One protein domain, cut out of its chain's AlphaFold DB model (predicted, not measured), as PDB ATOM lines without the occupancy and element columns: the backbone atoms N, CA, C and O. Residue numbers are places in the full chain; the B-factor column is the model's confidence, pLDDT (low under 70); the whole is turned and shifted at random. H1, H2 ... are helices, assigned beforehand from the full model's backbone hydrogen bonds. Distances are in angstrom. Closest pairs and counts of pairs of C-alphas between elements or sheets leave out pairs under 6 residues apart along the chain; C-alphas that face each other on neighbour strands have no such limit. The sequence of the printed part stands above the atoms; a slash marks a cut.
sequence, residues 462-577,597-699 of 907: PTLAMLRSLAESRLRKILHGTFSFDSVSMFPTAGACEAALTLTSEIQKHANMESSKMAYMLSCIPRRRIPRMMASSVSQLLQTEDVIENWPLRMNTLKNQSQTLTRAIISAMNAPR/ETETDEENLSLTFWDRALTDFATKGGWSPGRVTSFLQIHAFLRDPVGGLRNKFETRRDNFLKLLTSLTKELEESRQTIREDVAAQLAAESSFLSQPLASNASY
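Overview. This is residues 462 to 577 and 597 to 699 of the 907 residues of the protein "Aminotran_5 domain-containing protein" of Fusarium proliferatum (strain ET1) (UniProt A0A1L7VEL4). Two helix bundles pack crosswise: H5, H7, H8 and H9 run up and down, each against the one before it, and H10 and H11, with H1 beside them, cross H8 and H9. H4 packs alongside residues 606 to 611 of H8 and meets H11 near its own first residues, about perpendicular to it, H2 packs on H4, and residues 500 to 506 and residues 567 to 577, of which 567 to 572 belong to H7, stick out. The printed part, 219 residues with twelve named helices, H1 to H12 in order, and no named strand, is all helix. It is compact, with a radius of gyration of the C-alphas of 17.7 A, and spans 49 by 40 by 38 A.

Arrangement. Start at the longest helix, H7, residues 552 to 572: its residues 554 to 561 alone touch H5, residues 532 to 542, opposite ways at a shallow tilt of 11 degrees, closest at C-alphas 534 and 558, 6.4 A apart. H5 touches the hub, H8, residues 605 to 619, closest at C-alphas 542 and 609, 6.7 A. H8 and H9, residues 625 to 639, form a helical hairpin, closest at C-alphas 617 and 631, 6.9 A. H6, residues 547 to 550, touches H9, closest at C-alphas 548 and 630, 5.6 A. H11, residues 672 to 688, touches residues 614 to 619 of H8 alone, about perpendicular at 74 degrees, closest at C-alphas 614 and 676, 5.5 A. H10, residues 650 to 669, forms a helical hairpin with H11, closest at C-alphas 652 and 686, 5.0 A. H1, residues 464 to 480, touches H11 opposite ways at 17 degrees, closest at C-alphas 479 and 674, 6.2 A. H4, residues 514 to 524, touches H11, about perpendicular at 89 degrees, closest at C-alphas 515 and 680, 5.2 A. H2, residues 494 to 499, touches H4, closest at C-alphas 495 and 517, 6.3 A. H3, residues 505 to 508, is near H2, and H12, residues 692 to 695, is near H1. Every O i to N i+4 pair is within hydrogen-bond range in H1, H4, H8, H9 and H11, against 1 of 2 in H2, 5 of 7 in H5, 15 of 17 in H7 and 13 of 16 in H10; H3, H6 and H12 are too short for such a pair.

Along the chain. Find C-alpha 552 at (24.249, 8.126, 31.446); from there H7 runs 30.8 A to C-alpha 572 at (12.359, 35.280, 23.252). H10 runs 28.0 A, with a kink of 65 degrees near residue 663, H11 24.5 A and H1 24.3 A.

Size, cuts and confidence. Residues 578 to 596 are not printed, and C-alphas 577 and 597 are 24.8 A apart across the cut. The link from H1 to H2 is long. pLDDT is under 70 at residues 481 to 512 and 601 to 603.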
ATOM      1  N   PRO A 462       8.392  -2.854  -0.548       90.94
ATOM      2  CA  PRO A 462       9.556  -3.382   0.166       90.94
ATOM      3  C   PRO A 462       9.201  -3.805   1.598       90.94
ATOM      4  O   PRO A 462       8.618  -3.043   2.362       90.94
ATOM      5  N   THR A 463       9.626  -4.999   2.007       89.25
ATOM      6  CA  THR A 463       9.525  -5.397   3.420       89.25
ATOM      7  C   THR A 463      10.649  -4.767   4.246       89.25
ATOM      8  O   THR A 463      11.755  -4.542   3.748       89.25
ATOM      9  N   LEU A 464      10.434  -4.576   5.552       86.75
ATOM     10  CA  LEU A 464      11.488  -4.115   6.471       86.75
ATOM     11  C   LEU A 464      12.723  -5.047   6.482       86.75
ATOM     12  O   LEU A 464      13.840  -4.599   6.739       86.75
ATOM     13  N   ALA A 465      12.548  -6.336   6.160       88.06
ATOM     14  CA  ALA A 465      13.654  -7.277   5.977       88.06
ATOM     15  C   ALA A 465      14.482  -6.969   4.715       88.06
ATOM     16  O   ALA A 465      15.710  -7.014   4.771       88.06
ATOM     17  N   MET A 466      13.838  -6.585   3.607       89.25
ATOM     18  CA  MET A 466      14.524  -6.129   2.391       89.25
ATOM     19  C   MET A 466      15.260  -4.806   2.635       89.25
ATOM     20  O   MET A 466      16.420  -4.687   2.254       89.25
ATOM     21  N   LEU A 467      14.648  -3.851   3.349       89.94
ATOM     22  CA  LEU A 467      15.327  -2.608   3.742       89.94
ATOM     23  C   LEU A 467      16.553  -2.879   4.633       89.94
ATOM     24  O   LEU A 467      17.611  -2.289   4.412       89.94
ATOM     25  N   ARG A 468      16.466  -3.827   5.582       90.19
ATOM     26  CA  ARG A 468      17.631  -4.264   6.376       90.19
ATOM     27  C   ARG A 468      18.705  -4.934   5.508       90.19
ATOM     28  O   ARG A 468      19.884  -4.685   5.729       90.19
ATOM     29  N   SER A 469      18.327  -5.728   4.506       88.62
ATOM     30  CA  SER A 469      19.281  -6.333   3.562       88.62
ATOM     31  C   SER A 469      19.994  -5.286   2.695       88.62
ATOM     32  O   SER A 469      21.178  -5.445   2.398       88.62
ATOM     33  N   LEU A 470      19.307  -4.207   2.307       86.25
ATOM     34  CA  LEU A 470      19.907  -3.076   1.591       86.25
ATOM     35  C   LEU A 470      20.880  -2.293   2.491       86.25
ATOM     36  O   LEU A 470      21.958  -1.916   2.029       86.25
ATOM     37  N   ALA A 471      20.547  -2.118   3.776       88.44
ATOM     38  CA  ALA A 471      21.451  -1.550   4.779       88.44
ATOM     39  C   ALA A 471      22.699  -2.420   4.990       88.44
ATOM     40  O   ALA A 471      23.818  -1.919   4.914       88.44
ATOM     41  N   GLU A 472      22.539  -3.736   5.164       88.56
ATOM     42  CA  GLU A 472      23.674  -4.657   5.293       88.56
ATOM     43  C   GLU A 472      24.565  -4.648   4.039       88.56
ATOM     44  O   GLU A 472      25.788  -4.623   4.155       88.56
ATOM     45  N   SER A 473      23.980  -4.568   2.838       83.94
ATOM     46  CA  SER A 473      24.738  -4.433   1.587       83.94
ATOM     47  C   SER A 473      25.609  -3.165   1.555       83.94
ATOM     48  O   SER A 473      26.765  -3.231   1.136       83.94
ATOM     49  N   ARG A 474      25.109  -2.021   2.052       82.06
ATOM     50  CA  ARG A 474      25.911  -0.789   2.203       82.06
ATOM     51  C   ARG A 474      27.023  -0.948   3.239       82.06
ATOM     52  O   ARG A 474      28.160  -0.571   2.971       82.06
ATOM     53  N   LEU A 475      26.717  -1.547   4.388       86.31
ATOM     54  CA  LEU A 475      27.682  -1.761   5.468       86.31
ATOM     55  C   LEU A 475      28.826  -2.695   5.034       86.31
ATOM     56  O   LEU A 475      29.990  -2.389   5.290       86.31
ATOM     57  N   ARG A 476      28.528  -3.760   4.275       85.88
ATOM     58  CA  ARG A 476      29.546  -4.634   3.662       85.88
ATOM     59  C   ARG A 476      30.406  -3.910   2.616       85.88
ATOM     60  O   ARG A 476      31.593  -4.203   2.510       85.88
ATOM     61  N   LYS A 477      29.870  -2.925   1.881       78.94
ATOM     62  CA  LYS A 477      30.684  -2.083   0.976       78.94
ATOM     63  C   LYS A 477      31.699  -1.213   1.726       78.94
ATOM     64  O   LYS A 477      32.843  -1.150   1.283       78.94
ATOM     65  N   ILE A 478      31.317  -0.606   2.859       80.38
ATOM     66  CA  ILE A 478      32.249   0.130   3.743       80.38
ATOM     67  C   ILE A 478      33.352  -0.814   4.229       80.38
ATOM     68  O   ILE A 478      34.535  -0.577   3.999       80.38
ATOM     69  N   LEU A 479      32.938  -1.920   4.841       82.56
ATOM     70  CA  LEU A 479      33.787  -2.949   5.430       82.56
ATOM     71  C   LEU A 479      34.843  -3.514   4.461       82.56
ATOM     72  O   LEU A 479      35.998  -3.691   4.842       82.56
ATOM     73  N   HIS A 480      34.459  -3.791   3.211       80.44
ATOM     74  CA  HIS A 480      35.360  -4.327   2.183       80.44
ATOM     75  C   HIS A 480      36.074  -3.243   1.351       80.44
ATOM     76  O   HIS A 480      36.871  -3.581   0.477       80.44
ATOM     77  N   GLY A 481      35.778  -1.955   1.566       69.31
ATOM     78  CA  GLY A 481      36.323  -0.841   0.780       69.31
ATOM     79  C   GLY A 481      35.923  -0.842  -0.703       69.31
ATOM     80  O   GLY A 481      36.607  -0.228  -1.522       69.31
ATOM     81  N   THR A 482      34.844  -1.534  -1.082       59.22
ATOM     82  CA  THR A 482      34.439  -1.765  -2.484       59.22
ATOM     83  C   THR A 482      33.642  -0.595  -3.075       59.22
ATOM     84  O   THR A 482      32.546  -0.756  -3.620       59.22
ATOM     85  N   PHE A 483      34.213   0.606  -2.979       56.09
ATOM     86  CA  PHE A 483      33.633   1.840  -3.503       56.09
ATOM     87  C   PHE A 483      34.133   2.165  -4.909       56.09
ATOM     88  O   PHE A 483      35.237   2.670  -5.102       56.09
ATOM     89  N   SER A 484      33.268   1.956  -5.899       46.28
ATOM     90  CA  SER A 484      33.402   2.533  -7.239       46.28
ATOM     91  C   SER A 484      32.990   4.013  -7.225       46.28
ATOM     92  O   SER A 484      32.015   4.379  -7.870       46.28
ATOM     93  N   PHE A 485      33.714   4.823  -6.443       44.50
ATOM     94  CA  PHE A 485      33.494   6.251  -6.144       44.50
ATOM     95  C   PHE A 485      32.176   6.608  -5.433       44.50
ATOM     96  O   PHE A 485      32.229   7.272  -4.402       44.50
ATOM     97  N   ASP A 486      31.030   6.100  -5.880       45.78
ATOM     98  CA  ASP A 486      29.723   6.474  -5.332       45.78
ATOM     99  C   ASP A 486      29.253   5.469  -4.261       45.78
ATOM    100  O   ASP A 486      28.871   4.327  -4.555       45.78
ATOM    101  N   SER A 487      29.289   5.863  -2.981       48.31
ATOM    102  CA  SER A 487      28.729   5.044  -1.896       48.31
ATOM    103  C   SER A 487      27.231   5.306  -1.747       48.31
ATOM    104  O   SER A 487      26.794   6.417  -1.472       48.31
ATOM    105  N   VAL A 488      26.428   4.266  -1.984       52.31
ATOM    106  CA  VAL A 488      24.977   4.397  -2.194       52.31
ATOM    107  C   VAL A 488      24.270   4.944  -0.949       52.31
ATOM    108  O   VAL A 488      24.274   4.285   0.091       52.31
ATOM    109  N   SER A 489      23.627   6.108  -1.053       53.19
ATOM    110  CA  SER A 489      22.943   6.778   0.063       53.19
ATOM    111  C   SER A 489      21.424   6.561   0.003       53.19
ATOM    112  O   SER A 489      20.828   6.584  -1.071       53.19
ATOM    113  N   MET A 490      20.744   6.394   1.145       50.19
ATOM    114  CA  MET A 490      19.262   6.393   1.161       50.19
ATOM    115  C   MET A 490      18.654   7.789   0.978       50.19
ATOM    116  O   MET A 490      17.463   7.910   0.711       50.19
ATOM    117  N   PHE A 491      19.458   8.848   1.098       53.25
ATOM    118  CA  PHE A 491      19.047  10.193   0.708       53.25
ATOM    119  C   PHE A 491      20.248  11.098   0.401       53.25
ATOM    120  O   PHE A 491      21.298  10.929   1.033       53.25
ATOM    121  N   PRO A 492      20.122  12.100  -0.488       46.69
ATOM    122  CA  PRO A 492      21.039  13.233  -0.520       46.69
ATOM    123  C   PRO A 492      20.855  14.060   0.755       46.69
ATOM    124  O   PRO A 492      19.992  14.927   0.861       46.69
ATOM    125  N   THR A 493      21.659  13.733   1.760       48.62
ATOM    126  CA  THR A 493      21.702  14.438   3.041       48.62
ATOM    127  C   THR A 493      22.261  15.845   2.873       48.62
ATOM    128  O   THR A 493      23.126  16.019   2.023       48.62
ATOM    129  N   ALA A 494      21.913  16.774   3.765       42.47
ATOM    130  CA  ALA A 494      22.770  17.858   4.266       42.47
ATOM    131  C   ALA A 494      23.999  18.209   3.391       42.47
ATOM    132  O   ALA A 494      23.905  19.026   2.473       42.47
ATOM    133  N   GLY A 495      25.136  17.546   3.641       44.34
ATOM    134  CA  GLY A 495      26.408  17.797   2.959       44.34
ATOM    135  C   GLY A 495      26.398  17.584   1.440       44.34
ATOM    136  O   GLY A 495      27.163  18.241   0.753       44.34
ATOM    137  N   ALA A 496      25.507  16.768   0.871       48.12
ATOM    138  CA  ALA A 496      25.357  16.617  -0.582       48.12
ATOM    139  C   ALA A 496      24.816  17.892  -1.262       48.12
ATOM    140  O   ALA A 496      25.049  18.110  -2.451       48.12
ATOM    141  N   CYS A 497      24.123  18.761  -0.517       44.44
ATOM    142  CA  CYS A 497      23.641  20.047  -1.018       44.44
ATOM    143  C   CYS A 497      24.701  21.158  -0.932       44.44
ATOM    144  O   CYS A 497      24.675  22.071  -1.753       44.44
ATOM    145  N   GLU A 498      25.660  21.066  -0.004       43.31
ATOM    146  CA  GLU A 498      26.787  22.012   0.113       43.31
ATOM    147  C   GLU A 498      28.045  21.546  -0.647       43.31
ATOM    148  O   GLU A 498      28.791  22.371  -1.174       43.31
ATOM    149  N   ALA A 499      28.231  20.237  -0.839       42.16
ATOM    150  CA  ALA A 499      29.224  19.663  -1.752       42.16
ATOM    151  C   ALA A 499      28.981  20.109  -3.205       42.16
ATOM    152  O   ALA A 499      29.923  20.360  -3.950       42.16
ATOM    153  N   ALA A 500      27.716  20.318  -3.592       42.38
ATOM    154  CA  ALA A 500      27.357  20.920  -4.878       42.38
ATOM    155  C   ALA A 500      27.841  22.382  -5.044       42.38
ATOM    156  O   ALA A 500      27.818  22.904  -6.156       42.38
ATOM    157  N   LEU A 501      28.284  23.031  -3.959       38.34
ATOM    158  CA  LEU A 501      28.863  24.378  -3.933       38.34
ATOM    159  C   LEU A 501      30.389  24.370  -3.700       38.34
ATOM    160  O   LEU A 501      31.016  25.423  -3.774       38.34
ATOM    161  N   THR A 502      31.004  23.210  -3.428       43.09
ATOM    162  CA  THR A 502      32.431  23.082  -3.076       43.09
ATOM    163  C   THR A 502      33.141  22.038  -3.945       43.09
ATOM    164  O   THR A 502      33.185  20.847  -3.653       43.09
ATOM    165  N   LEU A 503      33.722  22.511  -5.054       42.38
ATOM    166  CA  LEU A 503      34.379  21.698  -6.087       42.38
ATOM    167  C   LEU A 503      35.788  21.212  -5.677       42.38
ATOM    168  O   LEU A 503      36.786  21.625  -6.267       42.38
ATOM    169  N   THR A 504      35.886  20.316  -4.690       47.62
ATOM    170  CA  THR A 504      37.142  19.619  -4.347       47.62
ATOM    171  C   THR A 504      36.994  18.096  -4.392       47.62
ATOM    172  O   THR A 504      36.020  17.511  -3.919       47.62
ATOM    173  N   SER A 505      37.989  17.426  -4.977       44.34
ATOM    174  CA  SER A 505      37.971  15.980  -5.253       44.34
ATOM    175  C   SER A 505      38.058  15.094  -4.005       44.34
ATOM    176  O   SER A 505      37.667  13.930  -4.058       44.34
ATOM    177  N   GLU A 506      38.522  15.625  -2.870       39.47
ATOM    178  CA  GLU A 506      38.527  14.890  -1.598       39.47
ATOM    179  C   GLU A 506      37.112  14.705  -1.030       39.47
ATOM    180  O   GLU A 506      36.810  13.643  -0.484       39.47
ATOM    181  N   ILE A 507      36.211  15.678  -1.239       46.41
ATOM    182  CA  ILE A 507      34.810  15.586  -0.800       46.41
ATOM    183  C   ILE A 507      34.118  14.409  -1.495       46.41
ATOM    184  O   ILE A 507      33.474  13.603  -0.826       46.41
ATOM    185  N   GLN A 508      34.318  14.231  -2.806       46.06
ATOM    186  CA  GLN A 508      33.709  13.130  -3.572       46.06
ATOM    187  C   GLN A 508      34.046  11.735  -3.021       46.06
ATOM    188  O   GLN A 508      33.262  10.808  -3.184       46.06
ATOM    189  N   LYS A 509      35.189  11.577  -2.346       42.00
ATOM    190  CA  LYS A 509      35.648  10.284  -1.825       42.00
ATOM    191  C   LYS A 509      35.014   9.898  -0.478       42.00
ATOM    192  O   LYS A 509      35.113   8.741  -0.080       42.00
ATOM    193  N   HIS A 510      34.380  10.853   0.212       46.62
ATOM    194  CA  HIS A 510      33.903  10.696   1.595       46.62
ATOM    195  C   HIS A 510      32.480  11.233   1.861       46.62
ATOM    196  O   HIS A 510      31.858  10.836   2.844       46.62
ATOM    197  N   ALA A 511      31.917  12.082   0.989       48.75
ATOM    198  CA  ALA A 511      30.667  12.828   1.220       48.75
ATOM    199  C   ALA A 511      29.439  11.987   1.618       48.75
ATOM    200  O   ALA A 511      28.535  12.495   2.280       48.75
ATOM    201  N   ASN A 512      29.392  10.712   1.224       57.34
ATOM    202  CA  ASN A 512      28.230   9.851   1.431       57.34
ATOM    203  C   ASN A 512      28.280   8.985   2.715       57.34
ATOM    204  O   ASN A 512      27.261   8.381   3.061       57.34
ATOM    205  N   MET A 513      29.379   8.981   3.480       72.38
ATOM    206  CA  MET A 513      29.521   8.208   4.733       72.38
ATOM    207  C   MET A 513      29.095   9.016   5.973       72.38
ATOM    208  O   MET A 513      29.431  10.193   6.082       72.38
ATOM    209  N   GLU A 514      28.370   8.410   6.927       81.75
ATOM    210  CA  GLU A 514      27.850   9.136   8.110       81.75
ATOM    211  C   GLU A 514      28.961   9.728   8.999       81.75
ATOM    212  O   GLU A 514      28.810  10.842   9.496       81.75
ATOM    213  N   SER A 515      30.098   9.037   9.153       80.88
ATOM    214  CA  SER A 515      31.275   9.531   9.890       80.88
ATOM    215  C   SER A 515      31.746  10.887   9.352       80.88
ATOM    216  O   SER A 515      31.847  11.862  10.100       80.88
ATOM    217  N   SER A 516      31.945  10.966   8.036       74.69
ATOM    218  CA  SER A 516      32.367  12.170   7.319       74.69
ATOM    219  C   SER A 516      31.274  13.245   7.256       74.69
ATOM    220  O   SER A 516      31.584  14.428   7.385       74.69
ATOM    221  N   LYS A 517      29.994  12.864   7.116       76.38
ATOM    222  CA  LYS A 517      28.846  13.794   7.160       76.38
ATOM    223  C   LYS A 517      28.741  14.504   8.507       76.38
ATOM    224  O   LYS A 517      28.567  15.721   8.540       76.38
ATOM    225  N   MET A 518      28.876  13.759   9.605       82.75
ATOM    226  CA  MET A 518      28.881  14.303  10.963       82.75
ATOM    227  C   MET A 518      30.070  15.242  11.183       82.75
ATOM    228  O   MET A 518      29.873  16.372  11.624       82.75
ATOM    229  N   ALA A 519      31.280  14.825  10.793       82.25
ATOM    230  CA  ALA A 519      32.474  15.661  10.904       82.25
ATOM    231  C   ALA A 519      32.348  16.975  10.104       82.25
ATOM    232  O   ALA A 519      32.643  18.044  10.635       82.25
ATOM    233  N   TYR A 520      31.846  16.921   8.862       76.69
ATOM    234  CA  TYR A 520      31.599  18.102   8.024       76.69
ATOM    235  C   TYR A 520      30.528  19.029   8.615       76.69
ATOM    236  O   TYR A 520      30.722  20.240   8.671       76.69
ATOM    237  N   MET A 521      29.408  18.480   9.099       79.62
ATOM    238  CA  MET A 521      28.340  19.270   9.721       79.62
ATOM    239  C   MET A 521      28.849  20.040  10.950       79.62
ATOM    240  O   MET A 521      28.527  21.214  11.114       79.62
ATOM    241  N   LEU A 522      29.641  19.393  11.811       84.56
ATOM    242  CA  LEU A 522      30.125  19.989  13.060       84.56
ATOM    243  C   LEU A 522      31.321  20.937  12.853       84.56
ATOM    244  O   LEU A 522      31.492  21.886  13.625       84.56
ATOM    245  N   SER A 523      32.130  20.735  11.810       79.00
ATOM    246  CA  SER A 523      33.204  21.664  11.439       79.00
ATOM    247  C   SER A 523      32.671  22.904  10.712       79.00
ATOM    248  O   SER A 523      32.880  24.020  11.195       79.00
ATOM    249  N   CYS A 524      31.940  22.716   9.609       74.50
ATOM    250  CA  CYS A 524      31.568  23.769   8.660       74.50
ATOM    251  C   CYS A 524      30.287  24.539   9.011       74.50
ATOM    252  O   CYS A 524      30.084  25.626   8.472       74.50
ATOM    253  N   ILE A 525      29.423  24.025   9.898       77.56
ATOM    254  CA  ILE A 525      28.129  24.651  10.224       77.56
ATOM    255  C   ILE A 525      28.068  24.996  11.722       77.56
ATOM    256  O   ILE A 525      27.440  24.270  12.496       77.56
ATOM    257  N   PRO A 526      28.655  26.128  12.173       81.69
ATOM    258  CA  PRO A 526      28.680  26.502  13.589       81.69
ATOM    259  C   PRO A 526      27.305  26.462  14.263       81.69
ATOM    260  O   PRO A 526      27.181  25.989  15.386       81.69
ATOM    261  N   ARG A 527      26.238  26.854  13.551       81.62
ATOM    262  CA  ARG A 527      24.860  26.871  14.080       81.62
ATOM    263  C   ARG A 527      24.263  25.477  14.352       81.62
ATOM    264  O   ARG A 527      23.240  25.399  15.028       81.62
ATOM    265  N   ARG A 528      24.897  24.387  13.887       82.06
ATOM    266  CA  ARG A 528      24.559  22.989  14.236       82.06
ATOM    267  C   ARG A 528      25.284  22.468  15.484       82.06
ATOM    268  O   ARG A 528      24.870  21.434  15.999       82.06
ATOM    269  N   ARG A 529      26.315  23.163  15.984       88.31
ATOM    270  CA  ARG A 529      27.045  22.782  17.208       88.31
ATOM    271  C   ARG A 529      26.145  22.829  18.448       88.31
ATOM    272  O   ARG A 529      25.055  23.421  18.438       88.31
ATOM    273  N   ILE A 530      26.600  22.204  19.532       91.56
ATOM    274  CA  ILE A 530      25.837  22.146  20.782       91.56
ATOM    275  C   ILE A 530      25.641  23.546  21.408       91.56
ATOM    276  O   ILE A 530      26.489  24.433  21.265       91.56
ATOM    277  N   PRO A 531      24.523  23.771  22.125       93.12
ATOM    278  CA  PRO A 531      24.288  25.002  22.871       93.12
ATOM    279  C   PRO A 531      25.368  25.279  23.923       93.12
ATOM    280  O   PRO A 531      25.753  24.390  24.687       93.12
ATOM    281  N   ARG A 532      25.757  26.549  24.068       92.06
ATOM    282  CA  ARG A 532      26.760  27.037  25.032       92.06
ATOM    283  C   ARG A 532      26.502  26.574  26.469       92.06
ATOM    284  O   ARG A 532      27.431  26.265  27.207       92.06
ATOM    285  N   MET A 533      25.229  26.480  26.863       91.75
ATOM    286  CA  MET A 533      24.824  26.018  28.197       91.75
ATOM    287  C   MET A 533      25.053  24.516  28.444       91.75
ATOM    288  O   MET A 533      25.099  24.098  29.599       91.75
ATOM    289  N   MET A 534      25.179  23.713  27.382       93.88
ATOM    290  CA  MET A 534      25.465  22.274  27.438       93.88
ATOM    291  C   MET A 534      26.964  21.975  27.343       93.88
ATOM    292  O   MET A 534      27.397  20.947  27.859       93.88
ATOM    293  N   ALA A 535      27.755  22.876  26.741       92.19
ATOM    294  CA  ALA A 535      29.194  22.709  26.526       92.19
ATOM    295  C   ALA A 535      29.931  22.240  27.793       92.19
ATOM    296  O   ALA A 535      30.585  21.205  27.774       92.19
ATOM    297  N   SER A 536      29.702  22.889  28.941       91.69
ATOM    298  CA  SER A 536      30.295  22.498  30.236       91.69
ATOM    299  C   SER A 536      30.036  21.039  30.645       91.69
ATOM    300  O   SER A 536      30.866  20.423  31.312       91.69
ATOM    301  N   SER A 537      28.897  20.466  30.248       93.31
ATOM    302  CA  SER A 537      28.532  19.073  30.531       93.31
ATOM    303  C   SER A 537      29.171  18.093  29.543       93.31
ATOM    304  O   SER A 537      29.419  16.948  29.914       93.31
ATOM    305  N   VAL A 538      29.490  18.543  28.326       94.12
ATOM    306  CA  VAL A 538      30.216  17.774  27.302       94.12
ATOM    307  C   VAL A 538      31.731  17.821  27.535       94.12
ATOM    308  O   VAL A 538      32.372  16.775  27.491       94.12
ATOM    309  N   SER A 539      32.301  18.967  27.927       93.19
ATOM    310  CA  SER A 539      33.703  19.066  28.370       93.19
ATOM    311  C   SER A 539      33.995  18.134  29.553       93.19
ATOM    312  O   SER A 539      35.037  17.491  29.590       93.19
ATOM    313  N   GLN A 540      33.051  18.002  30.493       93.44
ATOM    314  CA  GLN A 540      33.163  17.045  31.599       93.44
ATOM    315  C   GLN A 540      33.113  15.580  31.145       93.44
ATOM    316  O   GLN A 540      33.775  14.752  31.759       93.44
ATOM    317  N   LEU A 541      32.357  15.243  30.091       95.12
ATOM    318  CA  LEU A 541      32.382  13.894  29.512       95.12
ATOM    319  C   LEU A 541      33.725  13.621  28.830       95.12
ATOM    320  O   LEU A 541      34.310  12.568  29.061       95.12
ATOM    321  N   LEU A 542      34.255  14.579  28.066       95.00
ATOM    322  CA  LEU A 542      35.557  14.472  27.392       95.00
ATOM    323  C   LEU A 542      36.754  14.322  28.349       95.00
ATOM    324  O   LEU A 542      37.794  13.810  27.945       95.00
ATOM    325  N   GLN A 543      36.599  14.706  29.619       94.94
ATOM    326  CA  GLN A 543      37.578  14.462  30.687       94.94
ATOM    327  C   GLN A 543      37.497  13.046  31.298       94.94
ATOM    328  O   GLN A 543      38.328  12.702  32.137       94.94
ATOM    329  N   THR A 544      36.520  12.217  30.909       96.00
ATOM    330  CA  THR A 544      36.396  10.828  31.387       96.00
ATOM    331  C   THR A 544      37.210   9.841  30.547       96.00
ATOM    332  O   THR A 544      37.572  10.101  29.398       96.00
ATOM    333  N   GLU A 545      37.511   8.673  31.122       94.19
ATOM    334  CA  GLU A 545      38.285   7.630  30.440       94.19
ATOM    335  C   GLU A 545      37.542   7.038  29.228       94.19
ATOM    336  O   GLU A 545      38.157   6.797  28.188       94.19
ATOM    337  N   ASP A 546      36.225   6.859  29.327       95.94
ATOM    338  CA  ASP A 546      35.352   6.367  28.257       95.94
ATOM    339  C   ASP A 546      34.041   7.169  28.255       95.94
ATOM    340  O   ASP A 546      33.270   7.127  29.221       95.94
ATOM    341  N   VAL A 547      33.785   7.909  27.171       96.94
ATOM    342  CA  VAL A 547      32.614   8.801  27.085       96.94
ATOM    343  C   VAL A 547      31.287   8.047  26.936       96.94
ATOM    344  O   VAL A 547      30.233   8.610  27.226       96.94
ATOM    345  N   ILE A 548      31.323   6.779  26.516       97.38
ATOM    346  CA  ILE A 548      30.155   5.926  26.257       97.38
ATOM    347  C   ILE A 548      29.622   5.318  27.564       97.38
ATOM    348  O   ILE A 548      28.407   5.318  27.781       97.38
ATOM    349  N   GLU A 549      30.505   4.860  28.460       95.62
ATOM    350  CA  GLU A 549      30.121   4.403  29.809       95.62
ATOM    351  C   GLU A 549      29.658   5.559  30.702       95.62
ATOM    352  O   GLU A 549      28.726   5.404  31.489       95.62
ATOM    353  N   ASN A 550      30.285   6.735  30.586       96.25
ATOM    354  CA  ASN A 550      29.985   7.878  31.455       96.25
ATOM    355  C   ASN A 550      28.784   8.717  30.982       96.25
ATOM    356  O   ASN A 550      28.211   9.474  31.768       96.25
ATOM    357  N   TRP A 551      28.347   8.554  29.730       96.19
ATOM    358  CA  TRP A 551      27.198   9.255  29.144       96.19
ATOM    359  C   TRP A 551      25.908   9.263  30.005       96.19
ATOM    360  O   TRP A 551      25.319  10.341  30.186       96.19
ATOM    361  N   PRO A 552      25.455   8.142  30.614       94.88
ATOM    362  CA  PRO A 552      24.249   8.126  31.446       94.88
ATOM    363  C   PRO A 552      24.307   9.101  32.634       94.88
ATOM    364  O   PRO A 552      23.272   9.638  33.029       94.88
ATOM    365  N   LEU A 553      25.508   9.411  33.147       91.50
ATOM    366  CA  LEU A 553      25.741  10.345  34.259       91.50
ATOM    367  C   LEU A 553      25.503  11.822  33.887       91.50
ATOM    368  O   LEU A 553      25.566  12.699  34.756       91.50
ATOM    369  N   ARG A 554      25.260  12.131  32.606       92.06
ATOM    370  CA  ARG A 554      24.932  13.484  32.114       92.06
ATOM    371  C   ARG A 554      23.629  13.564  31.318       92.06
ATOM    372  O   ARG A 554      23.104  14.666  31.166       92.06
ATOM    373  N   MET A 555      23.042  12.437  30.910       90.88
ATOM    374  CA  MET A 555      21.797  12.386  30.126       90.88
ATOM    375  C   MET A 555      20.648  13.221  30.731       90.88
ATOM    376  O   MET A 555      19.986  13.971  30.014       90.88
ATOM    377  N   ASN A 556      20.421  13.137  32.048       84.94
ATOM    378  CA  ASN A 556      19.362  13.906  32.723       84.94
ATOM    379  C   ASN A 556      19.667  15.415  32.764       84.94
ATOM    380  O   ASN A 556      18.764  16.231  32.576       84.94
ATOM    381  N   THR A 557      20.934  15.796  32.946       89.62
ATOM    382  CA  THR A 557      21.383  17.197  32.917       89.62
ATOM    383  C   THR A 557      21.169  17.812  31.536       89.62
ATOM    384  O   THR A 557      20.538  18.863  31.432       89.62
ATOM    385  N   LEU A 558      21.594  17.115  30.474       92.06
ATOM    386  CA  LEU A 558      21.424  17.548  29.082       92.06
ATOM    387  C   LEU A 558      19.937  17.669  28.701       92.06
ATOM    388  O   LEU A 558      19.525  18.669  28.111       92.06
ATOM    389  N   LYS A 559      19.092  16.715  29.119       87.00
ATOM    390  CA  LYS A 559      17.627  16.786  28.937       87.00
ATOM    391  C   LYS A 559      17.001  17.996  29.643       87.00
ATOM    392  O   LYS A 559      16.153  18.670  29.057       87.00
ATOM    393  N   ASN A 560      17.434  18.315  30.863       82.69
ATOM    394  CA  ASN A 560      16.945  19.485  31.602       82.69
ATOM    395  C   ASN A 560      17.435  20.814  30.991       82.69
ATOM    396  O   ASN A 560      16.668  21.779  30.917       82.69
ATOM    397  N   GLN A 561      18.675  20.860  30.492       90.69
ATOM    398  CA  GLN A 561      19.210  21.999  29.738       90.69
ATOM    399  C   GLN A 561      18.431  22.215  28.429       90.69
ATOM    400  O   GLN A 561      18.011  23.338  28.169       90.69
ATOM    401  N   SER A 562      18.128  21.151  27.674       87.56
ATOM    402  CA  SER A 562      17.291  21.190  26.457       87.56
ATOM    403  C   SER A 562      15.899  21.789  26.724       87.56
ATOM    404  O   SER A 562      15.483  22.738  26.051       87.56
ATOM    405  N   GLN A 563      15.196  21.315  27.763       84.00
ATOM    406  CA  GLN A 563      13.895  21.881  28.149       84.00
ATOM    407  C   GLN A 563      13.987  23.363  28.537       84.00
ATOM    408  O   GLN A 563      13.083  24.141  28.231       84.00
ATOM    409  N   THR A 564      15.061  23.754  29.224       84.88
ATOM    410  CA  THR A 564      15.287  25.141  29.652       84.88
ATOM    411  C   THR A 564      15.543  26.045  28.447       84.88
ATOM    412  O   THR A 564      14.910  27.093  28.327       84.88
ATOM    413  N   LEU A 565      16.379  25.597  27.506       88.94
ATOM    414  CA  LEU A 565      16.677  26.302  26.260       88.94
ATOM    415  C   LEU A 565      15.433  26.491  25.387       88.94
ATOM    416  O   LEU A 565      15.190  27.582  24.880       88.94
ATOM    417  N   THR A 566      14.600  25.454  25.274       86.75
ATOM    418  CA  THR A 566      13.351  25.522  24.502       86.75
ATOM    419  C   THR A 566      12.386  26.558  25.075       86.75
ATOM    420  O   THR A 566      11.826  27.358  24.330       86.75
ATOM    421  N   ARG A 567      12.224  26.604  26.405       85.00
ATOM    422  CA  ARG A 567      11.400  27.630  27.072       85.00
ATOM    423  C   ARG A 567      11.960  29.037  26.844       85.00
ATOM    424  O   ARG A 567      11.182  29.949  26.574       85.00
ATOM    425  N   ALA A 568      13.283  29.202  26.916       87.00
ATOM    426  CA  ALA A 568      13.942  30.483  26.674       87.00
ATOM    427  C   ALA A 568      13.726  30.983  25.235       87.00
ATOM    428  O   ALA A 568      13.320  32.130  25.054       87.00
ATOM    429  N   ILE A 569      13.904  30.125  24.223       88.06
ATOM    430  CA  ILE A 569      13.707  30.502  22.814       88.06
ATOM    431  C   ILE A 569      12.242  30.815  22.504       88.06
ATOM    432  O   ILE A 569      11.978  31.869  21.937       88.06
ATOM    433  N   ILE A 570      11.277  29.996  22.941       85.69
ATOM    434  CA  ILE A 570       9.841  30.292  22.748       85.69
ATOM    435  C   ILE A 570       9.471  31.644  23.379       85.69
ATOM    436  O   ILE A 570       8.740  32.432  22.777       85.69
ATOM    437  N   SER A 571      10.005  31.935  24.571       85.19
ATOM    438  CA  SER A 571       9.784  33.213  25.251       85.19
ATOM    439  C   SER A 571      10.436  34.387  24.515       85.19
ATOM    440  O   SER A 571       9.816  35.438  24.404       85.19
ATOM    441  N   ALA A 572      11.656  34.230  23.993       87.50
ATOM    442  CA  ALA A 572      12.359  35.280  23.252       87.50
ATOM    443  C   ALA A 572      11.755  35.525  21.854       87.50
ATOM    444  O   ALA A 572      11.719  36.658  21.378       87.50
ATOM    445  N   MET A 573      11.206  34.479  21.229       85.31
ATOM    446  CA  MET A 573      10.364  34.562  20.032       85.31
ATOM    447  C   MET A 573       9.010  35.238  20.297       85.31
ATOM    448  O   MET A 573       8.359  35.658  19.346       85.31
ATOM    449  N   ASN A 574       8.584  35.356  21.563       82.31
ATOM    450  CA  ASN A 574       7.257  35.835  21.974       82.31
ATOM    451  C   ASN A 574       6.096  35.069  21.304       82.31
ATOM    452  O   ASN A 574       5.051  35.648  21.010       82.31
ATOM    453  N   ALA A 575       6.272  33.766  21.050       78.62
ATOM    454  CA  ALA A 575       5.305  32.968  20.297       78.62
ATOM    455  C   ALA A 575       3.963  32.825  21.047       78.62
ATOM    456  O   ALA A 575       3.930  32.228  22.131       78.62
ATOM    457  N   PRO A 576       2.841  33.332  20.496       77.62
ATOM    458  CA  PRO A 576       1.539  33.158  21.114       77.62
ATOM    459  C   PRO A 576       1.035  31.729  20.888       77.62
ATOM    460  O   PRO A 576       1.328  31.089  19.874       77.62
ATOM    461  N   ARG A 577       0.233  31.226  21.830       79.31
ATOM    462  CA  ARG A 577      -0.498  29.964  21.645       79.31
ATOM    463  C   ARG A 577      -1.557  30.115  20.560       79.31
ATOM    464  O   ARG A 577      -2.119  31.201  20.399       79.31
ATOM    465  N   GLU A 597      22.822  30.650  21.525       89.56
ATOM    466  CA  GLU A 597      24.284  30.719  21.524       89.56
ATOM    467  C   GLU A 597      24.869  29.304  21.495       89.56
ATOM    468  O   GLU A 597      24.592  28.484  22.378       89.56
ATOM    469  N   THR A 598      25.678  29.017  20.482       90.12
ATOM    470  CA  THR A 598      26.506  27.811  20.401       90.12
ATOM    471  C   THR A 598      27.729  27.948  21.306       90.12
ATOM    472  O   THR A 598      28.031  29.021  21.833       90.12
ATOM    473  N   GLU A 599      28.462  26.859  21.482       87.38
ATOM    474  CA  GLU A 599      29.854  26.930  21.929       87.38
ATOM    475  C   GLU A 599      30.745  27.813  21.026       87.38
ATOM    476  O   GLU A 599      30.381  28.166  19.900       87.38
ATOM    477  N   THR A 600      31.908  28.177  21.563       77.88
ATOM    478  CA  THR A 600      32.939  29.011  20.928       77.88
ATOM    479  C   THR A 600      33.722  28.263  19.846       77.88
ATOM    480  O   THR A 600      33.793  27.039  19.855       77.88
ATOM    481  N   ASP A 601      34.359  29.005  18.933       66.00
ATOM    482  CA  ASP A 601      35.241  28.431  17.902       66.00
ATOM    483  C   ASP A 601      36.576  27.895  18.447       66.00
ATOM    484  O   ASP A 601      37.252  27.124  17.766       66.00
ATOM    485  N   GLU A 602      36.950  28.255  19.677       62.97
ATOM    486  CA  GLU A 602      38.069  27.627  20.382       62.97
ATOM    487  C   GLU A 602      37.757  26.135  20.628       62.97
ATOM    488  O   GLU A 602      36.784  25.781  21.292       62.97
ATOM    489  N   GLU A 603      38.583  25.273  20.026       65.38
ATOM    490  CA  GLU A 603      38.580  23.796  20.054       65.38
ATOM    491  C   GLU A 603      37.392  23.042  19.408       65.38
ATOM    492  O   GLU A 603      37.550  21.857  19.122       65.38
ATOM    493  N   ASN A 604      36.259  23.684  19.076       86.31
ATOM    494  CA  ASN A 604      35.081  23.045  18.440       86.31
ATOM    495  C   ASN A 604      34.656  21.728  19.130       86.31
ATOM    496  O   ASN A 604      34.656  20.636  18.553       86.31
ATOM    497  N   LEU A 605      34.289  21.871  20.400       91.75
ATOM    498  CA  LEU A 605      33.990  20.799  21.348       91.75
ATOM    499  C   LEU A 605      32.948  19.765  20.845       91.75
ATOM    500  O   LEU A 605      33.056  18.590  21.201       91.75
ATOM    501  N   SER A 606      31.992  20.140  19.981       92.56
ATOM    502  CA  SER A 606      31.074  19.193  19.318       92.56
ATOM    503  C   SER A 606      31.806  18.170  18.447       92.56
ATOM    504  O   SER A 606      31.486  16.982  18.499       92.56
ATOM    505  N   LEU A 607      32.780  18.619  17.648       92.00
ATOM    506  CA  LEU A 607      33.575  17.752  16.775       92.00
ATOM    507  C   LEU A 607      34.486  16.848  17.615       92.00
ATOM    508  O   LEU A 607      34.469  15.634  17.437       92.00
ATOM    509  N   THR A 608      35.168  17.413  18.619       94.25
ATOM    510  CA  THR A 608      35.979  16.639  19.575       94.25
ATOM    511  C   THR A 608      35.161  15.545  20.270       94.25
ATOM    512  O   THR A 608      35.652  14.437  20.483       94.25
ATOM    513  N   PHE A 609      33.903  15.839  20.621       95.69
ATOM    514  CA  PHE A 609      33.006  14.873  21.253       95.69
ATOM    515  C   PHE A 609      32.536  13.777  20.290       95.69
ATOM    516  O   PHE A 609      32.439  12.624  20.707       95.69
ATOM    517  N   TRP A 610      32.295  14.102  19.015       95.50
ATOM    518  CA  TRP A 610      31.987  13.108  17.983       95.50
ATOM    519  C   TRP A 610      33.147  12.134  17.768       95.50
ATOM    520  O   TRP A 610      32.966  10.924  17.911       95.50
ATOM    521  N   ASP A 611      34.342  12.664  17.505       94.69
ATOM    522  CA  ASP A 611      35.531  11.865  17.208       94.69
ATOM    523  C   ASP A 611      35.894  10.971  18.403       94.69
ATOM    524  O   ASP A 611      36.129   9.770  18.249       94.69
ATOM    525  N   ARG A 612      35.826  11.508  19.632       95.88
ATOM    526  CA  ARG A 612      36.057  10.715  20.846       95.88
ATOM    527  C   ARG A 612      34.986   9.648  21.074       95.88
ATOM    528  O   ARG A 612      35.330   8.545  21.498       95.88
ATOM    529  N   ALA A 613      33.713   9.938  20.802       96.62
ATOM    530  CA  ALA A 613      32.640   8.953  20.940       96.62
ATOM    531  C   ALA A 613      32.773   7.809  19.922       96.62
ATOM    532  O   ALA A 613      32.560   6.655  20.292       96.62
ATOM    533  N   LEU A 614      33.182   8.102  18.681       94.56
ATOM    534  CA  LEU A 614      33.536   7.079  17.694       94.56
ATOM    535  C   LEU A 614      34.700   6.212  18.184       94.56
ATOM    536  O   LEU A 614      34.551   4.992  18.258       94.56
ATOM    537  N   THR A 615      35.820   6.827  18.575       95.19
ATOM    538  CA  THR A 615      37.009   6.101  19.042       95.19
ATOM    539  C   THR A 615      36.707   5.221  20.252       95.19
ATOM    540  O   THR A 615      37.048   4.036  20.247       95.19
ATOM    541  N   ASP A 616      36.034   5.746  21.281       96.44
ATOM    542  CA  ASP A 616      35.709   4.972  22.484       96.44
ATOM    543  C   ASP A 616      34.745   3.817  22.161       96.44
ATOM    544  O   ASP A 616      34.970   2.686  22.593       96.44
ATOM    545  N   PHE A 617      33.718   4.046  21.335       95.50
ATOM    546  CA  PHE A 617      32.775   2.995  20.938       95.50
ATOM    547  C   PHE A 617      33.401   1.914  20.033       95.50
ATOM    548  O   PHE A 617      33.018   0.744  20.113       95.50
ATOM    549  N   ALA A 618      34.372   2.267  19.188       91.50
ATOM    550  CA  ALA A 618      35.038   1.335  18.276       91.50
ATOM    551  C   ALA A 618      36.195   0.541  18.916       91.50
ATOM    552  O   ALA A 618      36.583  -0.500  18.376       91.50
ATOM    553  N   THR A 619      36.758   1.017  20.037       90.12
ATOM    554  CA  THR A 619      37.974   0.438  20.648       90.12
ATOM    555  C   THR A 619      37.809  -0.088  22.078       90.12
ATOM    556  O   THR A 619      38.561  -0.981  22.467       90.12
ATOM    557  N   LYS A 620      36.841   0.406  22.863       88.62
ATOM    558  CA  LYS A 620      36.672   0.062  24.290       88.62
ATOM    559  C   LYS A 620      35.377  -0.703  24.555       88.62
ATOM    560  O   LYS A 620      34.403  -0.566  23.819       88.62
ATOM    561  N   GLY A 621      35.362  -1.499  25.629       73.25
ATOM    562  CA  GLY A 621      34.163  -2.110  26.234       73.25
ATOM    563  C   GLY A 621      33.340  -3.088  25.374       73.25
ATOM    564  O   GLY A 621      32.367  -3.656  25.869       73.25
ATOM    565  N   GLY A 622      33.699  -3.292  24.104       83.69
ATOM    566  CA  GLY A 622      32.880  -4.018  23.135       83.69
ATOM    567  C   GLY A 622      31.551  -3.311  22.837       83.69
ATOM    568  O   GLY A 622      31.356  -2.135  23.144       83.69
ATOM    569  N   TRP A 623      30.603  -4.046  22.256       89.44
ATOM    570  CA  TRP A 623      29.308  -3.505  21.821       89.44
ATOM    571  C   TRP A 623      28.145  -4.037  22.661       89.44
ATOM    572  O   TRP A 623      27.187  -4.619  22.153       89.44
ATOM    573  N   SER A 624      28.231  -3.842  23.981       92.56
ATOM    574  CA  SER A 624      27.135  -4.193  24.888       92.56
ATOM    575  C   SER A 624      25.853  -3.408  24.539       92.56
ATOM    576  O   SER A 624      25.937  -2.271  24.063       92.56
ATOM    577  N   PRO A 625      24.645  -3.939  24.819       94.12
ATOM    578  CA  PRO A 625      23.397  -3.206  24.584       94.12
ATOM    579  C   PRO A 625      23.333  -1.848  25.303       94.12
ATOM    580  O   PRO A 625      22.662  -0.935  24.819       94.12
ATOM    581  N   GLY A 626      24.050  -1.692  26.425       94.50
ATOM    582  CA  GLY A 626      24.238  -0.414  27.116       94.50
ATOM    583  C   GLY A 626      25.083   0.564  26.298       94.50
ATOM    584  O   GLY A 626      24.603   1.648  25.973       94.50
ATOM    585  N   ARG A 627      26.284   0.148  25.868       95.56
ATOM    586  CA  ARG A 627      27.189   0.969  25.039       95.56
ATOM    587  C   ARG A 627      26.545   1.396  23.723       95.56
ATOM    588  O   ARG A 627      26.610   2.569  23.366       95.56
ATOM    589  N   VAL A 628      25.843   0.481  23.047       96.56
ATOM    590  CA  VAL A 628      25.059   0.787  21.834       96.56
ATOM    591  C   VAL A 628      23.976   1.834  22.123       96.56
ATOM    592  O   VAL A 628      23.762   2.733  21.313       96.56
ATOM    593  N   THR A 629      23.319   1.771  23.286       96.75
ATOM    594  CA  THR A 629      22.307   2.767  23.677       96.75
ATOM    595  C   THR A 629      22.931   4.144  23.930       96.75
ATOM    596  O   THR A 629      22.399   5.135  23.433       96.75
ATOM    597  N   SER A 630      24.064   4.224  24.640       96.88
ATOM    598  CA  SER A 630      24.803   5.482  24.840       96.88
ATOM    599  C   SER A 630      25.288   6.084  23.518       96.88
ATOM    600  O   SER A 630      25.045   7.259  23.258       96.88
ATOM    601  N   PHE A 631      25.910   5.285  22.644       97.50
ATOM    602  CA  PHE A 631      26.425   5.758  21.354       97.50
ATOM    603  C   PHE A 631      25.309   6.277  20.431       97.50
ATOM    604  O   PHE A 631      25.425   7.369  19.875       97.50
ATOM    605  N   LEU A 632      24.176   5.568  20.344       96.44
ATOM    606  CA  LEU A 632      22.998   6.041  19.606       96.44
ATOM    607  C   LEU A 632      22.417   7.341  20.186       96.44
ATOM    608  O   LEU A 632      21.941   8.188  19.431       96.44
ATOM    609  N   GLN A 633      22.452   7.520  21.511       95.75
ATOM    610  CA  GLN A 633      22.021   8.763  22.154       95.75
ATOM    611  C   GLN A 633      22.980   9.926  21.871       95.75
ATOM    612  O   GLN A 633      22.505  11.031  21.619       95.75
ATOM    613  N   ILE A 634      24.294   9.683  21.842       96.25
ATOM    614  CA  ILE A 634      25.311  10.682  21.476       96.25
ATOM    615  C   ILE A 634      25.170  11.100  20.006       96.25
ATOM    616  O   ILE A 634      25.119  12.295  19.724       96.25
ATOM    617  N   HIS A 635      25.020  10.146  19.080       94.38
ATOM    618  CA  HIS A 635      24.752  10.428  17.660       94.38
ATOM    619  C   HIS A 635      23.480  11.268  17.483       94.38
ATOM    620  O   HIS A 635      23.510  12.317  16.840       94.38
ATOM    621  N   ALA A 636      22.378  10.877  18.130       91.56
ATOM    622  CA  ALA A 636      21.132  11.638  18.081       91.56
ATOM    623  C   ALA A 636      21.260  13.046  18.697       91.56
ATOM    624  O   ALA A 636      20.663  13.981  18.170       91.56
ATOM    625  N   PHE A 637      22.037  13.206  19.773       92.62
ATOM    626  CA  PHE A 637      22.305  14.492  20.427       92.62
ATOM    627  C   PHE A 637      23.177  15.425  19.581       92.62
ATOM    628  O   PHE A 637      22.880  16.608  19.486       92.62
ATOM    629  N   LEU A 638      24.222  14.918  18.927       91.56
ATOM    630  CA  LEU A 638      25.071  15.732  18.051       91.56
ATOM    631  C   LEU A 638      24.366  16.124  16.742       91.56
ATOM    632  O   LEU A 638      24.694  17.150  16.155       91.56
ATOM    633  N   ARG A 639      23.369  15.343  16.300       87.12
ATOM    634  CA  ARG A 639      22.484  15.707  15.179       87.12
ATOM    635  C   ARG A 639      21.376  16.697  15.565       87.12
ATOM    636  O   ARG A 639      21.027  17.556  14.758       87.12
ATOM    637  N   ASP A 640      20.824  16.581  16.771       86.62
ATOM    638  CA  ASP A 640      19.856  17.517  17.355       86.62
ATOM    639  C   ASP A 640      20.046  17.602  18.886       86.62
ATOM    640  O   ASP A 640      19.529  16.752  19.626       86.62
ATOM    641  N   PRO A 641      20.733  18.647  19.388       87.00
ATOM    642  CA  PRO A 641      21.023  18.793  20.816       87.00
ATOM    643  C   PRO A 641      19.793  18.996  21.710       87.00
ATOM    644  O   PRO A 641      19.904  18.931  22.936       87.00
ATOM    645  N   VAL A 642      18.616  19.265  21.131       82.62
ATOM    646  CA  VAL A 642      17.404  19.623  21.876       82.62
ATOM    647  C   VAL A 642      16.355  18.515  21.812       82.62
ATOM    648  O   VAL A 642      15.930  18.028  22.866       82.62
ATOM    649  N   GLY A 643      15.941  18.094  20.617       80.81
ATOM    650  CA  GLY A 643      14.951  17.033  20.412       80.81
ATOM    651  C   GLY A 643      15.549  15.625  20.326       80.81
ATOM    652  O   GLY A 643      14.872  14.657  20.686       80.81
ATOM    653  N   GLY A 644      16.828  15.479  19.961       85.00
ATOM    654  CA  GLY A 644      17.478  14.191  19.688       85.00
ATOM    655  C   GLY A 644      17.407  13.191  20.845       85.00
ATOM    656  O   GLY A 644      17.210  11.993  20.631       85.00
ATOM    657  N   LEU A 645      17.447  13.678  22.089       86.06
ATOM    658  CA  LEU A 645      17.349  12.863  23.308       86.06
ATOM    659  C   LEU A 645      15.913  12.513  23.746       86.06
ATOM    660  O   LEU A 645      15.739  11.871  24.787       86.06
ATOM    661  N   ARG A 646      14.889  12.898  22.971       78.06
ATOM    662  CA  ARG A 646      13.475  12.507  23.165       78.06
ATOM    663  C   ARG A 646      13.060  11.285  22.334       78.06
ATOM    664  O   ARG A 646      11.957  10.781  22.529       78.06
ATOM    665  N   ASN A 647      13.914  10.818  21.420       77.31
ATOM    666  CA  ASN A 647      13.664   9.619  20.615       77.31
ATOM    667  C   ASN A 647      13.519   8.357  21.491       77.31
ATOM    668  O   ASN A 647      14.130   8.253  22.555       77.31
ATOM    669  N   LYS A 648      12.759   7.365  21.008       80.25
ATOM    670  CA  LYS A 648      12.761   5.997  21.557       80.25
ATOM    671  C   LYS A 648      13.939   5.222  20.963       80.25
ATOM    672  O   LYS A 648      14.074   5.142  19.742       80.25
ATOM    673  N   PHE A 649      14.814   4.688  21.812       89.69
ATOM    674  CA  PHE A 649      16.095   4.098  21.393       89.69
ATOM    675  C   PHE A 649      16.077   2.570  21.323       89.69
ATOM    676  O   PHE A 649      16.991   1.982  20.757       89.69
ATOM    677  N   GLU A 650      15.031   1.922  21.830       91.38
ATOM    678  CA  GLU A 650      14.888   0.469  21.907       91.38
ATOM    679  C   GLU A 650      14.900  -0.151  20.503       91.38
ATOM    680  O   GLU A 650      15.755  -0.976  20.195       91.38
ATOM    681  N   THR A 651      14.029   0.323  19.605       89.56
ATOM    682  CA  THR A 651      13.961  -0.144  18.209       89.56
ATOM    683  C   THR A 651      15.239   0.170  17.424       89.56
ATOM    684  O   THR A 651      15.642  -0.623  16.572       89.56
ATOM    685  N   ARG A 652      15.907   1.299  17.718       91.94
ATOM    686  CA  ARG A 652      17.195   1.669  17.101       91.94
ATOM    687  C   ARG A 652      18.291   0.705  17.532       91.94
ATOM    688  O   ARG A 652      18.861   0.030  16.685       91.94
ATOM    689  N   ARG A 653      18.502   0.547  18.842       95.69
ATOM    690  CA  ARG A 653      19.434  -0.419  19.444       95.69
ATOM    691  C   ARG A 653      19.193  -1.832  18.913       95.69
ATOM    692  O   ARG A 653      20.140  -2.513  18.545       95.69
ATOM    693  N   ASP A 654      17.939  -2.259  18.814       94.00
ATOM    694  CA  ASP A 654      17.600  -3.607  18.360       94.00
ATOM    695  C   ASP A 654      17.811  -3.806  16.851       94.00
ATOM    696  O   ASP A 654      18.089  -4.927  16.431       94.00
ATOM    697  N   ASN A 655      17.698  -2.761  16.024       93.19
ATOM    698  CA  ASN A 655      18.112  -2.802  14.616       93.19
ATOM    699  C   ASN A 655      19.641  -2.744  14.471       93.19
ATOM    700  O   ASN A 655      20.193  -3.509  13.681       93.19
ATOM    701  N   PHE A 656      20.311  -1.892  15.255       95.75
ATOM    702  CA  PHE A 656      21.768  -1.756  15.308       95.75
ATOM    703  C   PHE A 656      22.411  -3.095  15.663       95.75
ATOM    704  O   PHE A 656      23.223  -3.599  14.899       95.75
ATOM    705  N   LEU A 657      21.989  -3.724  16.765       95.38
ATOM    706  CA  LEU A 657      22.497  -5.025  17.204       95.38
ATOM    707  C   LEU A 657      22.258  -6.123  16.159       95.38
ATOM    708  O   LEU A 657      23.129  -6.966  15.970       95.38
ATOM    709  N   LYS A 658      21.126  -6.113  15.437       93.75
ATOM    710  CA  LYS A 658      20.848  -7.100  14.373       93.75
ATOM    711  C   LYS A 658      21.787  -6.945  13.174       93.75
ATOM    712  O   LYS A 658      22.297  -7.954  12.702       93.75
ATOM    713  N   LEU A 659      22.036  -5.713  12.721       94.00
ATOM    714  CA  LEU A 659      23.001  -5.421  11.649       94.00
ATOM    715  C   LEU A 659      24.451  -5.666  12.097       94.00
ATOM    716  O   LEU A 659      25.250  -6.211  11.348       94.00
ATOM    717  N   LEU A 660      24.790  -5.316  13.337       93.50
ATOM    718  CA  LEU A 660      26.103  -5.581  13.920       93.50
ATOM    719  C   LEU A 660      26.378  -7.090  14.006       93.50
ATOM    720  O   LEU A 660      27.470  -7.535  13.660       93.50
ATOM    721  N   THR A 661      25.385  -7.888  14.412       92.69
ATOM    722  CA  THR A 661      25.520  -9.349  14.557       92.69
ATOM    723  C   THR A 661      25.865 -10.028  13.228       92.69
ATOM    724  O   THR A 661      26.708 -10.923  13.217       92.69
ATOM    725  N   SER A 662      25.290  -9.598  12.097       89.75
ATOM    726  CA  SER A 662      25.631 -10.169  10.782       89.75
ATOM    727  C   SER A 662      26.997  -9.725  10.237       89.75
ATOM    728  O   SER A 662      27.481 -10.327   9.281       89.75
ATOM    729  N   LEU A 663      27.645  -8.732  10.860       90.38
ATOM    730  CA  LEU A 663      28.940  -8.163  10.450       90.38
ATOM    731  C   LEU A 663      30.080  -8.410  11.457       90.38
ATOM    732  O   LEU A 663      31.230  -8.091  11.164       90.38
ATOM    733  N   THR A 664      29.781  -8.950  12.647       87.38
ATOM    734  CA  THR A 664      30.695  -8.937  13.812       87.38
ATOM    735  C   THR A 664      32.061  -9.547  13.499       87.38
ATOM    736  O   THR A 664      33.077  -8.910  13.757       87.38
ATOM    737  N   LYS A 665      32.095 -10.731  12.873       85.94
ATOM    738  CA  LYS A 665      33.351 -11.431  12.560       85.94
ATOM    739  C   LYS A 665      34.278 -10.588  11.672       85.94
ATOM    740  O   LYS A 665      35.471 -10.474  11.927       85.94
ATOM    741  N   GLU A 666      33.730  -9.994  10.619       88.50
ATOM    742  CA  GLU A 666      34.519  -9.210   9.668       88.50
ATOM    743  C   GLU A 666      34.953  -7.861  10.269       88.50
ATOM    744  O   GLU A 666      36.013  -7.347   9.920       88.50
ATOM    745  N   LEU A 667      34.173  -7.306  11.206       86.06
ATOM    746  CA  LEU A 667      34.532  -6.109  11.975       86.06
ATOM    747  C   LEU A 667      35.667  -6.357  12.979       86.06
ATOM    748  O   LEU A 667      36.520  -5.489  13.174       86.06
ATOM    749  N   GLU A 668      35.717  -7.534  13.605       83.75
ATOM    750  CA  GLU A 668      36.840  -7.944  14.461       83.75
ATOM    751  C   GLU A 668      38.148  -8.048  13.656       83.75
ATOM    752  O   GLU A 668      39.201  -7.608  14.123       83.75
ATOM    753  N   GLU A 669      38.071  -8.544  12.417       83.31
ATOM    754  CA  GLU A 669      39.190  -8.628  11.468       83.31
ATOM    755  C   GLU A 669      39.556  -7.262  10.825       83.31
ATOM    756  O   GLU A 669      40.648  -7.113  10.268       83.31
ATOM    757  N   SER A 670      38.696  -6.234  10.912       85.50
ATOM    758  CA  SER A 670      38.903  -4.929  10.257       85.50
ATOM    759  C   SER A 670      39.782  -3.952  11.053       85.50
ATOM    760  O   SER A 670      39.930  -4.043  12.274       85.50
ATOM    761  N   ARG A 671      40.335  -2.941  10.360       87.12
ATOM    762  CA  ARG A 671      41.086  -1.819  10.968       87.12
ATOM    763  C   ARG A 671      40.165  -0.887  11.766       87.12
ATOM    764  O   ARG A 671      38.998  -0.750  11.408       87.12
ATOM    765  N   GLN A 672      40.711  -0.190  12.771       85.56
ATOM    766  CA  GLN A 672      39.974   0.749  13.636       85.56
ATOM    767  C   GLN A 672      39.114   1.752  12.850       85.56
ATOM    768  O   GLN A 672      37.916   1.814  13.095       85.56
ATOM    769  N   THR A 673      39.683   2.449  11.861       83.81
ATOM    770  CA  THR A 673      38.950   3.453  11.065       83.81
ATOM    771  C   THR A 673      37.716   2.865  10.373       83.81
ATOM    772  O   THR A 673      36.652   3.467  10.376       83.81
ATOM    773  N   ILE A 674      37.816   1.628   9.869       86.81
ATOM    774  CA  ILE A 674      36.695   0.909   9.244       86.81
ATOM    775  C   ILE A 674      35.614   0.576  10.288       86.81
ATOM    776  O   ILE A 674      34.428   0.606   9.968       86.81
ATOM    777  N   ARG A 675      35.989   0.295  11.545       89.06
ATOM    778  CA  ARG A 675      35.024   0.078  12.641       89.06
ATOM    779  C   ARG A 675      34.315   1.371  13.029       89.06
ATOM    780  O   ARG A 675      33.119   1.328  13.286       89.06
ATOM    781  N   GLU A 676      35.028   2.494  13.054       91.12
ATOM    782  CA  GLU A 676      34.473   3.828  13.325       91.12
ATOM    783  C   GLU A 676      33.488   4.238  12.213       91.12
ATOM    784  O   GLU A 676      32.344   4.594  12.500       91.12
ATOM    785  N   ASP A 677      33.871   4.060  10.945       87.19
ATOM    786  CA  ASP A 677      33.016   4.291   9.775       87.19
ATOM    787  C   ASP A 677      31.759   3.403   9.768       87.19
ATOM    788  O   ASP A 677      30.642   3.887   9.553       87.19
ATOM    789  N   VAL A 678      31.909   2.099  10.036       89.50
ATOM    790  CA  VAL A 678      30.772   1.169  10.116       89.50
ATOM    791  C   VAL A 678      29.904   1.452  11.345       89.50
ATOM    792  O   VAL A 678      28.685   1.357  11.234       89.50
ATOM    793  N   ALA A 679      30.466   1.857  12.488       92.38
ATOM    794  CA  ALA A 679      29.691   2.251  13.666       92.38
ATOM    795  C   ALA A 679      28.844   3.506  13.402       92.38
ATOM    796  O   ALA A 679      27.650   3.514  13.718       92.38
ATOM    797  N   ALA A 680      29.423   4.532  12.768       91.00
ATOM    798  CA  ALA A 680      28.692   5.721  12.340       91.00
ATOM    799  C   ALA A 680      27.546   5.355  11.382       91.00
ATOM    800  O   ALA A 680      26.398   5.742  11.606       91.00
ATOM    801  N   GLN A 681      27.821   4.540  10.357       89.50
ATOM    802  CA  GLN A 681      26.782   4.117   9.419       89.50
ATOM    803  C   GLN A 681      25.711   3.249  10.103       89.50
ATOM    804  O   GLN A 681      24.527   3.462   9.866       89.50
ATOM    805  N   LEU A 682      26.073   2.324  11.001       92.94
ATOM    806  CA  LEU A 682      25.116   1.531  11.787       92.94
ATOM    807  C   LEU A 682      24.161   2.422  12.598       92.94
ATOM    808  O   LEU A 682      22.978   2.087  12.719       92.94
ATOM    809  N   ALA A 683      24.625   3.563  13.122       92.75
ATOM    810  CA  ALA A 683      23.763   4.529  13.802       92.75
ATOM    811  C   ALA A 683      22.733   5.148  12.840       92.75
ATOM    812  O   ALA A 683      21.536   5.102  13.127       92.75
ATOM    813  N   ALA A 684      23.159   5.622  11.665       88.56
ATOM    814  CA  ALA A 684      22.256   6.154  10.638       88.56
ATOM    815  C   ALA A 684      21.250   5.106  10.121       88.56
ATOM    816  O   ALA A 684      20.041   5.346  10.124       88.56
ATOM    817  N   GLU A 685      21.723   3.918   9.737       89.69
ATOM    818  CA  GLU A 685      20.888   2.825   9.217       89.69
ATOM    819  C   GLU A 685      19.855   2.368  10.251       89.69
ATOM    820  O   GLU A 685      18.676   2.206   9.937       89.69
ATOM    821  N   SER A 686      20.266   2.188  11.510       92.50
ATOM    822  CA  SER A 686      19.351   1.777  12.578       92.50
ATOM    823  C   SER A 686      18.370   2.879  12.990       92.50
ATOM    824  O   SER A 686      17.244   2.555  13.381       92.50
ATOM    825  N   SER A 687      18.746   4.157  12.849       88.94
ATOM    826  CA  SER A 687      17.838   5.295  13.016       88.94
ATOM    827  C   SER A 687      16.781   5.322  11.912       88.94
ATOM    828  O   SER A 687      15.586   5.305  12.219       88.94
ATOM    829  N   PHE A 688      17.176   5.219  10.638       87.81
ATOM    830  CA  PHE A 688      16.237   5.146   9.514       87.81
ATOM    831  C   PHE A 688      15.300   3.930   9.613       87.81
ATOM    832  O   PHE A 688      14.081   4.078   9.551       87.81
ATOM    833  N   LEU A 689      15.840   2.731   9.865       90.00
ATOM    834  CA  LEU A 689      15.060   1.494  10.030       90.00
ATOM    835  C   LEU A 689      14.171   1.482  11.292       90.00
ATOM    836  O   LEU A 689      13.410   0.533  11.487       90.00
ATOM    837  N   SER A 690      14.268   2.496  12.161       88.94
ATOM    838  CA  SER A 690      13.348   2.704  13.291       88.94
ATOM    839  C   SER A 690      12.153   3.608  12.969       88.94
ATOM    840  O   SER A 690      11.243   3.709  13.793       88.94
ATOM    841  N   GLN A 691      12.130   4.268  11.804       85.88
ATOM    842  CA  GLN A 691      11.031   5.157  11.433       85.88
ATOM    843  C   GLN A 691       9.727   4.378  11.174       85.88
ATOM    844  O   GLN A 691       9.746   3.426  10.389       85.88
ATOM    845  N   PRO A 692       8.571   4.820  11.711       85.00
ATOM    846  CA  PRO A 692       7.279   4.170  11.461       85.00
ATOM    847  C   PRO A 692       6.908   4.056   9.973       85.00
ATOM    848  O   PRO A 692       6.315   3.061   9.558       85.00
ATOM    849  N   LEU A 693       7.300   5.040   9.151       86.56
ATOM    850  CA  LEU A 693       7.078   4.991   7.702       86.56
ATOM    851  C   LEU A 693       7.978   3.971   6.993       86.56
ATOM    852  O   LEU A 693       7.554   3.398   5.996       86.56
ATOM    853  N   ALA A 694       9.189   3.701   7.494       85.75
ATOM    854  CA  ALA A 694      10.101   2.740   6.868       85.75
ATOM    855  C   ALA A 694       9.570   1.299   6.980       85.75
ATOM    856  O   ALA A 694       9.717   0.514   6.049       85.75
ATOM    857  N   SER A 695       8.873   0.964   8.071       81.81
ATOM    858  CA  SER A 695       8.128  -0.301   8.191       81.81
ATOM    859  C   SER A 695       6.962  -0.440   7.201       81.81
ATOM    860  O   SER A 695       6.608  -1.566   6.864       81.81
ATOM    861  N   ASN A 696       6.406   0.678   6.718       82.69
ATOM    862  CA  ASN A 696       5.246   0.733   5.819       82.69
ATOM    863  C   ASN A 696       5.617   1.215   4.399       82.69
ATOM    864  O   ASN A 696       4.756   1.653   3.630       82.69
ATOM    865  N   ALA A 697       6.905   1.147   4.047       89.75
ATOM    866  CA  ALA A 697       7.412   1.622   2.771       89.75
ATOM    867  C   ALA A 697       6.687   0.942   1.593       89.75
ATOM    868  O   ALA A 697       6.582  -0.278   1.488       89.75
ATOM    869  N   SER A 698       6.162   1.764   0.691       90.56
ATOM    870  CA  SER A 698       5.374   1.347  -0.471       90.56
ATOM    871  C   SER A 698       6.209   1.229  -1.748       90.56
ATOM    872  O   SER A 698       5.794   0.534  -2.676       90.56
ATOM    873  N   TYR A 699       7.365   1.897  -1.804       91.12
ATOM    874  CA  TYR A 699       8.267   1.908  -2.958       91.12
ATOM    875  C   TYR A 699       9.722   2.149  -2.523       91.12
ATOM    876  O   TYR A 699       9.959   2.927  -1.599       91.12
TER     877      TYR A 699